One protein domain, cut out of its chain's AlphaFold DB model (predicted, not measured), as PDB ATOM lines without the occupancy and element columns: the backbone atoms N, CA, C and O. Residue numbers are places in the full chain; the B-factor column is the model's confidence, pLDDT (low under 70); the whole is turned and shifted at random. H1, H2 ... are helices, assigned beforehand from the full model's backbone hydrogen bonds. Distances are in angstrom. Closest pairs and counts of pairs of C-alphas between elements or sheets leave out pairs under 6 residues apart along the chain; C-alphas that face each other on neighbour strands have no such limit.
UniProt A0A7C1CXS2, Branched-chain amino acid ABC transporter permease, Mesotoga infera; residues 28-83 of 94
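AT A GLANCE: This is residues 28 to 83 of the 94 residues of the protein "Branched-chain amino acid ABC transporter permease" of Mesotoga infera (UniProt A0A7C1CXS2). The long helix H1 and helix H2 form a loose hairpin that meets near its turn and gapes toward the other end, where the short H3 packs on residues 33 to 38 of H1. Residues 51 to 56 stick out at the turn. The 56 printed residues hold three named helices in the order H1, H2, H3 and no named strand: all helix. The whole is only just loose, close to compact, with a radius of gyration of the C-alphas of 12.2 A, and spans 36 by 20 by 17 A.

IN THESE COORDINATES: H1, residues 33 to 52, runs 29.1 A from C-alpha 33 at (237.622, 227.360, 160.209). H2 is residues 57 to 71, 20.9 A. H3, residues 75 to 83, ends at (243.512, 235.034, 172.839).

HOW THE PARTS SIT: H1 and H2, a hairpin, touch through residues 46 to 50 and 57 to 61 alone; their closest C-alphas, of Lys 50 and His 57, are 6.1 A apart. They run opposite ways at 36 degrees, only just a steep tilt. H1 touches H3, closest at the C-alphas of Gly 34 and Tyr 77, 5.1 A. In H2 and H3 every O i to N i+4 pair is within hydrogen-bond range; in H1, 15 of 16.

THE WHOLE: The printed part has no cut, and both links are tight. Confidence is under 70 at residues 53 to 55, 57, 61 and 68 to 74.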
ATOM      1  N   GLY A  28     245.645 228.605 159.418       81.69
ATOM      2  CA  GLY A  28     246.021 227.530 160.333       81.69
ATOM      3  C   GLY A  28     245.559 226.168 159.812       81.69
ATOM      4  O   GLY A  28     244.371 225.944 159.605       81.69
ATOM      5  N   ILE A  29     246.494 225.227 159.660       77.44
ATOM      6  CA  ILE A  29     246.255 223.898 159.056       77.44
ATOM      7  C   ILE A  29     245.460 222.920 159.939       77.44
ATOM      8  O   ILE A  29     245.022 221.874 159.473       77.44
ATOM      9  N   TYR A  30     245.271 223.242 161.220       73.06
ATOM     10  CA  TYR A  30     244.733 222.318 162.227       73.06
ATOM     11  C   TYR A  30     243.206 222.395 162.421       73.06
ATOM     12  O   TYR A  30     242.665 221.713 163.290       73.06
ATOM     13  N   SER A  31     242.495 223.240 161.669       76.69
ATOM     14  CA  SER A  31     241.038 223.420 161.779       76.69
ATOM     15  C   SER A  31     240.447 223.783 160.427       76.69
ATOM     16  O   SER A  31     241.106 224.460 159.659       76.69
ATOM     17  N   THR A  32     239.195 223.421 160.141       81.56
ATOM     18  CA  THR A  32     238.504 223.836 158.905       81.56
ATOM     19  C   THR A  32     238.166 225.331 158.899       81.56
ATOM     20  O   THR A  32     238.116 225.955 157.844       81.56
ATOM     21  N   ILE A  33     237.966 225.932 160.077       83.25
ATOM     22  CA  ILE A  33     237.622 227.360 160.209       83.25
ATOM     23  C   ILE A  33     238.841 228.252 159.936       83.25
ATOM     24  O   ILE A  33     238.692 229.357 159.416       83.25
ATOM     25  N   GLY A  34     240.047 227.762 160.240       82.06
ATOM     26  CA  GLY A  34     241.294 228.487 160.006       82.06
ATOM     27  C   GLY A  34     241.484 228.877 158.539       82.06
ATOM     28  O   GLY A  34     241.524 230.071 158.253       82.06
ATOM     29  N   PRO A  35     241.525 227.922 157.592       84.50
ATOM     30  CA  PRO A  35     241.686 228.172 156.166       84.50
ATOM     31  C   PRO A  35     240.607 229.078 155.586       84.50
ATOM     32  O   PRO A  35     240.916 229.878 154.716       84.50
ATOM     33  N   VAL A  36     239.363 229.007 156.077       87.62
ATOM     34  CA  VAL A  36     238.284 229.909 155.635       87.62
ATOM     35  C   VAL A  36     238.591 231.352 156.036       87.62
ATOM     36  O   VAL A  36     238.539 232.247 155.196       87.62
ATOM     37  N   LEU A  37     238.983 231.586 157.293       84.12
ATOM     38  CA  LEU A  37     239.426 232.906 157.754       84.12
ATOM     39  C   LEU A  37     240.663 233.390 156.990       84.12
ATOM     40  O   LEU A  37     240.706 234.536 156.545       84.12
ATOM     41  N   GLY A  38     241.643 232.508 156.792       82.25
ATOM     42  CA  GLY A  38     242.840 232.793 156.005       82.25
ATOM     43  C   GLY A  38     242.510 233.156 154.558       82.25
ATOM     44  O   GLY A  38     243.060 234.124 154.043       82.25
ATOM     45  N   ALA A  39     241.564 232.455 153.930       86.06
ATOM     46  CA  ALA A  39     241.086 232.726 152.577       86.06
ATOM     47  C   ALA A  39     240.411 234.088 152.452       86.06
ATOM     48  O   ALA A  39     240.677 234.805 151.492       86.06
ATOM     49  N   VAL A  40     239.595 234.484 153.431       87.44
ATOM     50  CA  VAL A  40     238.965 235.809 153.435       87.44
ATOM     51  C   VAL A  40     240.021 236.905 153.592       87.44
ATOM     52  O   VAL A  40     240.063 237.835 152.790       87.44
ATOM     53  N   ILE A  41     240.917 236.784 154.575       83.19
ATOM     54  CA  ILE A  41     241.920 237.818 154.874       83.19
ATOM     55  C   ILE A  41     242.913 237.972 153.717       83.19
ATOM     56  O   ILE A  41     243.096 239.073 153.191       83.19
ATOM     57  N   LEU A  42     243.550 236.873 153.298       81.31
ATOM     58  CA  LEU A  42     244.520 236.902 152.205       81.31
ATOM     59  C   LEU A  42     243.859 237.127 150.857       81.31
ATOM     60  O   LEU A  42     244.479 237.759 150.015       81.31
ATOM     61  N   GLY A  43     242.643 236.629 150.636       83.12
ATOM     62  CA  GLY A  43     241.909 236.824 149.388       83.12
ATOM     63  C   GLY A  43     241.601 238.295 149.155       83.12
ATOM     64  O   GLY A  43     241.987 238.833 148.120       83.12
ATOM     65  N   LEU A  44     241.029 238.968 150.159       83.81
ATOM     66  CA  LEU A  44     240.765 240.407 150.104       83.81
ATOM     67  C   LEU A  44     242.057 241.215 149.969       83.81
ATOM     68  O   LEU A  44     242.146 242.106 149.124       83.81
ATOM     69  N   SER A  45     243.084 240.867 150.749       79.44
ATOM     70  CA  SER A  45     244.401 241.507 150.640       79.44
ATOM     71  C   SER A  45     245.003 241.306 149.249       79.44
ATOM     72  O   SER A  45     245.587 242.225 148.685       79.44
ATOM     73  N   SER A  46     244.830 240.115 148.673       75.31
ATOM     74  CA  SER A  46     245.320 239.758 147.347       75.31
ATOM     75  C   SER A  46     244.625 240.549 146.250       75.31
ATOM     76  O   SER A  46     245.263 241.086 145.347       75.31
ATOM     77  N   GLU A  47     243.306 240.638 146.314       81.56
ATOM     78  CA  GLU A  47     242.517 241.386 145.343       81.56
ATOM     79  C   GLU A  47     242.866 242.879 145.380       81.56
ATOM     80  O   GLU A  47     243.132 243.483 144.340       81.56
ATOM     81  N   TYR A  48     243.006 243.435 146.587       79.62
ATOM     82  CA  TYR A  48     243.449 244.812 146.790       79.62
ATOM     83  C   TYR A  48     244.866 245.062 146.261       79.62
ATOM     84  O   TYR A  48     245.143 246.078 145.625       79.62
ATOM     85  N   LEU A  49     245.778 244.116 146.468       72.69
ATOM     86  CA  LEU A  49     247.158 244.260 146.023       72.69
ATOM     87  C   LEU A  49     247.305 244.114 144.503       72.69
ATOM     88  O   LEU A  49     248.098 244.831 143.890       72.69
ATOM     89  N   LYS A  50     246.511 243.236 143.877       72.19
ATOM     90  CA  LYS A  50     246.433 243.102 142.411       72.19
ATOM     91  C   LYS A  50     245.940 244.386 141.742       72.19
ATOM     92  O   LYS A  50     246.418 244.694 140.654       72.19
ATOM     93  N   LEU A  51     245.043 245.134 142.392       76.38
ATOM     94  CA  LEU A  51     244.566 246.437 141.909       76.38
ATOM     95  C   LEU A  51     245.683 247.493 141.859       76.38
ATOM     96  O   LEU A  51     245.662 248.353 140.984       76.38
ATOM     97  N   ILE A  52     246.661 247.425 142.769       75.69
ATOM     98  CA  ILE A  52     247.751 248.410 142.870       75.69
ATOM     99  C   ILE A  52     248.982 247.976 142.056       75.69
ATOM    100  O   ILE A  52     249.617 248.808 141.410       75.69
ATOM    101  N   MET A  53     249.344 246.686 142.074       68.75
ATOM    102  CA  MET A  53     250.558 246.164 141.429       68.75
ATOM    103  C   MET A  53     250.305 244.839 140.680       68.75
ATOM    104  O   MET A  53     250.594 243.756 141.201       68.75
ATOM    105  N   PRO A  54     249.845 244.887 139.416       68.19
ATOM    106  CA  PRO A  54     249.477 243.694 138.652       68.19
ATOM    107  C   PRO A  54     250.638 242.729 138.357       68.19
ATOM    108  O   PRO A  54     250.390 241.538 138.210       68.19
ATOM    109  N   TYR A  55     251.900 243.178 138.349       68.38
ATOM    110  CA  TYR A  55     253.062 242.318 138.041       68.38
ATOM    111  C   TYR A  55     253.920 241.933 139.264       68.38
ATOM    112  O   TYR A  55     254.638 240.938 139.217       68.38
ATOM    113  N   GLY A  56     253.838 242.684 140.370       70.31
ATOM    114  CA  GLY A  56     254.661 242.475 141.577       70.31
ATOM    115  C   GLY A  56     253.992 241.659 142.689       70.31
ATOM    116  O   GLY A  56     254.640 241.302 143.674       70.31
ATOM    117  N   HIS A  57     252.703 241.344 142.543       69.31
ATOM    118  CA  HIS A  57     251.896 240.727 143.598       69.31
ATOM    119  C   HIS A  57     252.437 239.368 144.082       69.31
ATOM    120  O   HIS A  57     252.287 239.037 145.253       69.31
ATOM    121  N   LEU A  58     253.115 238.597 143.222       70.12
ATOM    122  CA  LEU A  58     253.653 237.278 143.578       70.12
ATOM    123  C   LEU A  58     254.776 237.334 144.610       70.12
ATOM    124  O   LEU A  58     254.798 236.522 145.532       70.12
ATOM    125  N   ILE A  59     255.693 238.294 144.467       79.94
ATOM    126  CA  ILE A  59     256.799 238.473 145.415       79.94
ATOM    127  C   ILE A  59     256.227 238.868 146.774       79.94
ATOM    128  O   ILE A  59     256.624 238.325 147.801       79.94
ATOM    129  N   ILE A  60     255.236 239.758 146.770       75.56
ATOM    130  CA  ILE A  60     254.584 240.215 147.994       75.56
ATOM    131  C   ILE A  60     253.812 239.070 148.659       75.56
ATOM    132  O   ILE A  60     253.923 238.913 149.872       75.56
ATOM    133  N   TYR A  61     253.110 238.211 147.908       69.81
ATOM    134  CA  TYR A  61     252.508 237.004 148.488       69.81
ATOM    135  C   TYR A  61     253.550 236.078 149.093       69.81
ATOM    136  O   TYR A  61     253.352 235.629 150.216       69.81
ATOM    137  N   GLY A  62     254.669 235.841 148.406       75.06
ATOM    138  CA  GLY A  62     255.777 235.060 148.956       75.06
ATOM    139  C   GLY A  62     256.266 235.615 150.296       75.06
ATOM    140  O   GLY A  62     256.388 234.870 151.264       75.06
ATOM    141  N   VAL A  63     256.462 236.933 150.383       82.38
ATOM    142  CA  VAL A  63     256.879 237.602 151.625       82.38
ATOM    143  C   VAL A  63     255.811 237.495 152.714       82.38
ATOM    144  O   VAL A  63     256.139 237.129 153.840       82.38
ATOM    145  N   ILE A  64     254.539 237.755 152.399       74.38
ATOM    146  CA  ILE A  64     253.432 237.645 153.362       74.38
ATOM    147  C   ILE A  64     253.337 236.216 153.905       74.38
ATOM    148  O   ILE A  64     253.204 236.032 155.112       74.38
ATOM    149  N   ILE A  65     253.462 235.205 153.042       70.62
ATOM    150  CA  ILE A  65     253.470 233.794 153.445       70.62
ATOM    151  C   ILE A  65     254.619 233.522 154.408       70.62
ATOM    152  O   ILE A  65     254.388 232.969 155.479       70.62
ATOM    153  N   VAL A  66     255.842 233.925 154.053       79.56
ATOM    154  CA  VAL A  66     257.034 233.703 154.883       79.56
ATOM    155  C   VAL A  66     256.876 234.362 156.252       79.56
ATOM    156  O   VAL A  66     257.122 233.716 157.269       79.56
ATOM    157  N   VAL A  67     256.412 235.613 156.295       78.75
ATOM    158  CA  VAL A  67     256.171 236.345 157.545       78.75
ATOM    159  C   VAL A  67     255.113 235.638 158.388       78.75
ATOM    160  O   VAL A  67     255.349 235.365 159.562       78.75
ATOM    161  N   VAL A  68     253.963 235.285 157.815       68.44
ATOM    162  CA  VAL A  68     252.904 234.650 158.605       68.44
ATOM    163  C   VAL A  68     253.323 233.263 159.097       68.44
ATOM    164  O   VAL A  68     253.079 232.940 160.256       68.44
ATOM    165  N   VAL A  69     254.004 232.466 158.272       67.88
ATOM    166  CA  VAL A  69     254.494 231.138 158.673       67.88
ATOM    167  C   VAL A  69     255.552 231.239 159.778       67.88
ATOM    168  O   VAL A  69     255.524 230.437 160.709       67.88
ATOM    169  N   LEU A  70     256.457 232.226 159.716       69.94
ATOM    170  CA  LEU A  70     257.507 232.421 160.725       69.94
ATOM    171  C   LEU A  70     256.971 232.955 162.056       69.94
ATOM    172  O   LEU A  70     257.389 232.489 163.113       69.94
ATOM    173  N   PHE A  71     256.069 233.938 162.021       66.94
ATOM    174  CA  PHE A  71     255.593 234.616 163.230       66.94
ATOM    175  C   PHE A  71     254.334 233.976 163.834       66.94
ATOM    176  O   PHE A  71     254.085 234.131 165.028       66.94
ATOM    177  N   MET A  72     253.536 233.251 163.044       67.69
ATOM    178  CA  MET A  72     252.269 232.644 163.471       67.69
ATOM    179  C   MET A  72     252.132 231.201 162.942       67.69
ATOM    180  O   MET A  72     251.234 230.916 162.149       67.69
ATOM    181  N   PRO A  73     252.964 230.245 163.409       64.19
ATOM    182  CA  PRO A  73     252.969 228.861 162.914       64.19
ATOM    183  C   PRO A  73     251.665 228.090 163.197       64.19
ATOM    184  O   PRO A  73     251.326 227.159 162.473       64.19
ATOM    185  N   ASN A  74     250.899 228.496 164.218       67.56
ATOM    186  CA  ASN A  74     249.561 227.955 164.500       67.56
ATOM    187  C   ASN A  74     248.442 228.634 163.675       67.56
ATOM    188  O   ASN A  74     247.262 228.323 163.853       67.56
ATOM    189  N   GLY A  75     248.801 229.570 162.791       75.06
ATOM    190  CA  GLY A  75     247.887 230.409 162.025       75.06
ATOM    191  C   GLY A  75     247.155 231.459 162.865       75.06
ATOM    192  O   GLY A  75     247.190 231.465 164.101       75.06
ATOM    193  N   VAL A  76     246.439 232.346 162.176       75.38
ATOM    194  CA  VAL A  76     245.596 233.393 162.777       75.38
ATOM    195  C   VAL A  76     244.527 232.780 163.683       75.38
ATOM    196  O   VAL A  76     244.258 233.301 164.763       75.38
ATOM    197  N   TYR A  77     243.958 231.635 163.300       73.69
ATOM    198  CA  TYR A  77     242.960 230.945 164.114       73.69
ATOM    199  C   TYR A  77     243.532 230.398 165.429       73.69
ATOM    200  O   TYR A  77     242.866 230.484 166.460       73.69
ATOM    201  N   GLY A  78     244.764 229.875 165.421       73.00
ATOM    202  CA  GLY A  78     245.447 229.442 166.641       73.00
ATOM    203  C   GLY A  78     245.668 230.603 167.610       73.00
ATOM    204  O   GLY A  78     245.304 230.504 168.778       73.00
ATOM    205  N   ALA A  79     246.148 231.740 167.096       73.75
ATOM    206  CA  ALA A  79     246.346 232.950 167.892       73.75
ATOM    207  C   ALA A  79     245.029 233.512 168.454       73.75
ATOM    208  O   ALA A  79     244.966 233.889 169.622       73.75
ATOM    209  N   LEU A  80     243.953 233.519 167.657       74.69
ATOM    210  CA  LEU A  80     242.625 233.925 168.124       74.69
ATOM    211  C   LEU A  80     242.077 232.966 169.184       74.69
ATOM    212  O   LEU A  80     241.494 233.423 170.159       74.69
ATOM    213  N   LYS A  81     242.277 231.653 169.043       73.50
ATOM    214  CA  LYS A  81     241.838 230.662 170.038       73.50
ATOM    215  C   LYS A  81     242.586 230.805 171.367       73.50
ATOM    216  O   LYS A  81     241.967 230.660 172.424       73.50
ATOM    217  N   ASP A  82     243.883 231.097 171.306       71.69
ATOM    218  CA  ASP A  82     244.707 231.374 172.484       71.69
ATOM    219  C   ASP A  82     244.300 232.699 173.149       71.69
ATOM    220  O   ASP A  82     244.183 232.752 174.373       71.69
ATOM    221  N   LEU A  83     243.990 233.734 172.356       71.00
ATOM    222  CA  LEU A  83     243.512 235.034 172.839       71.00
ATOM    223  C   LEU A  83     242.100 234.959 173.450       71.00
ATOM    224  O   LEU A  83     241.855 235.544 174.501       71.00
TER     225      LEU A  83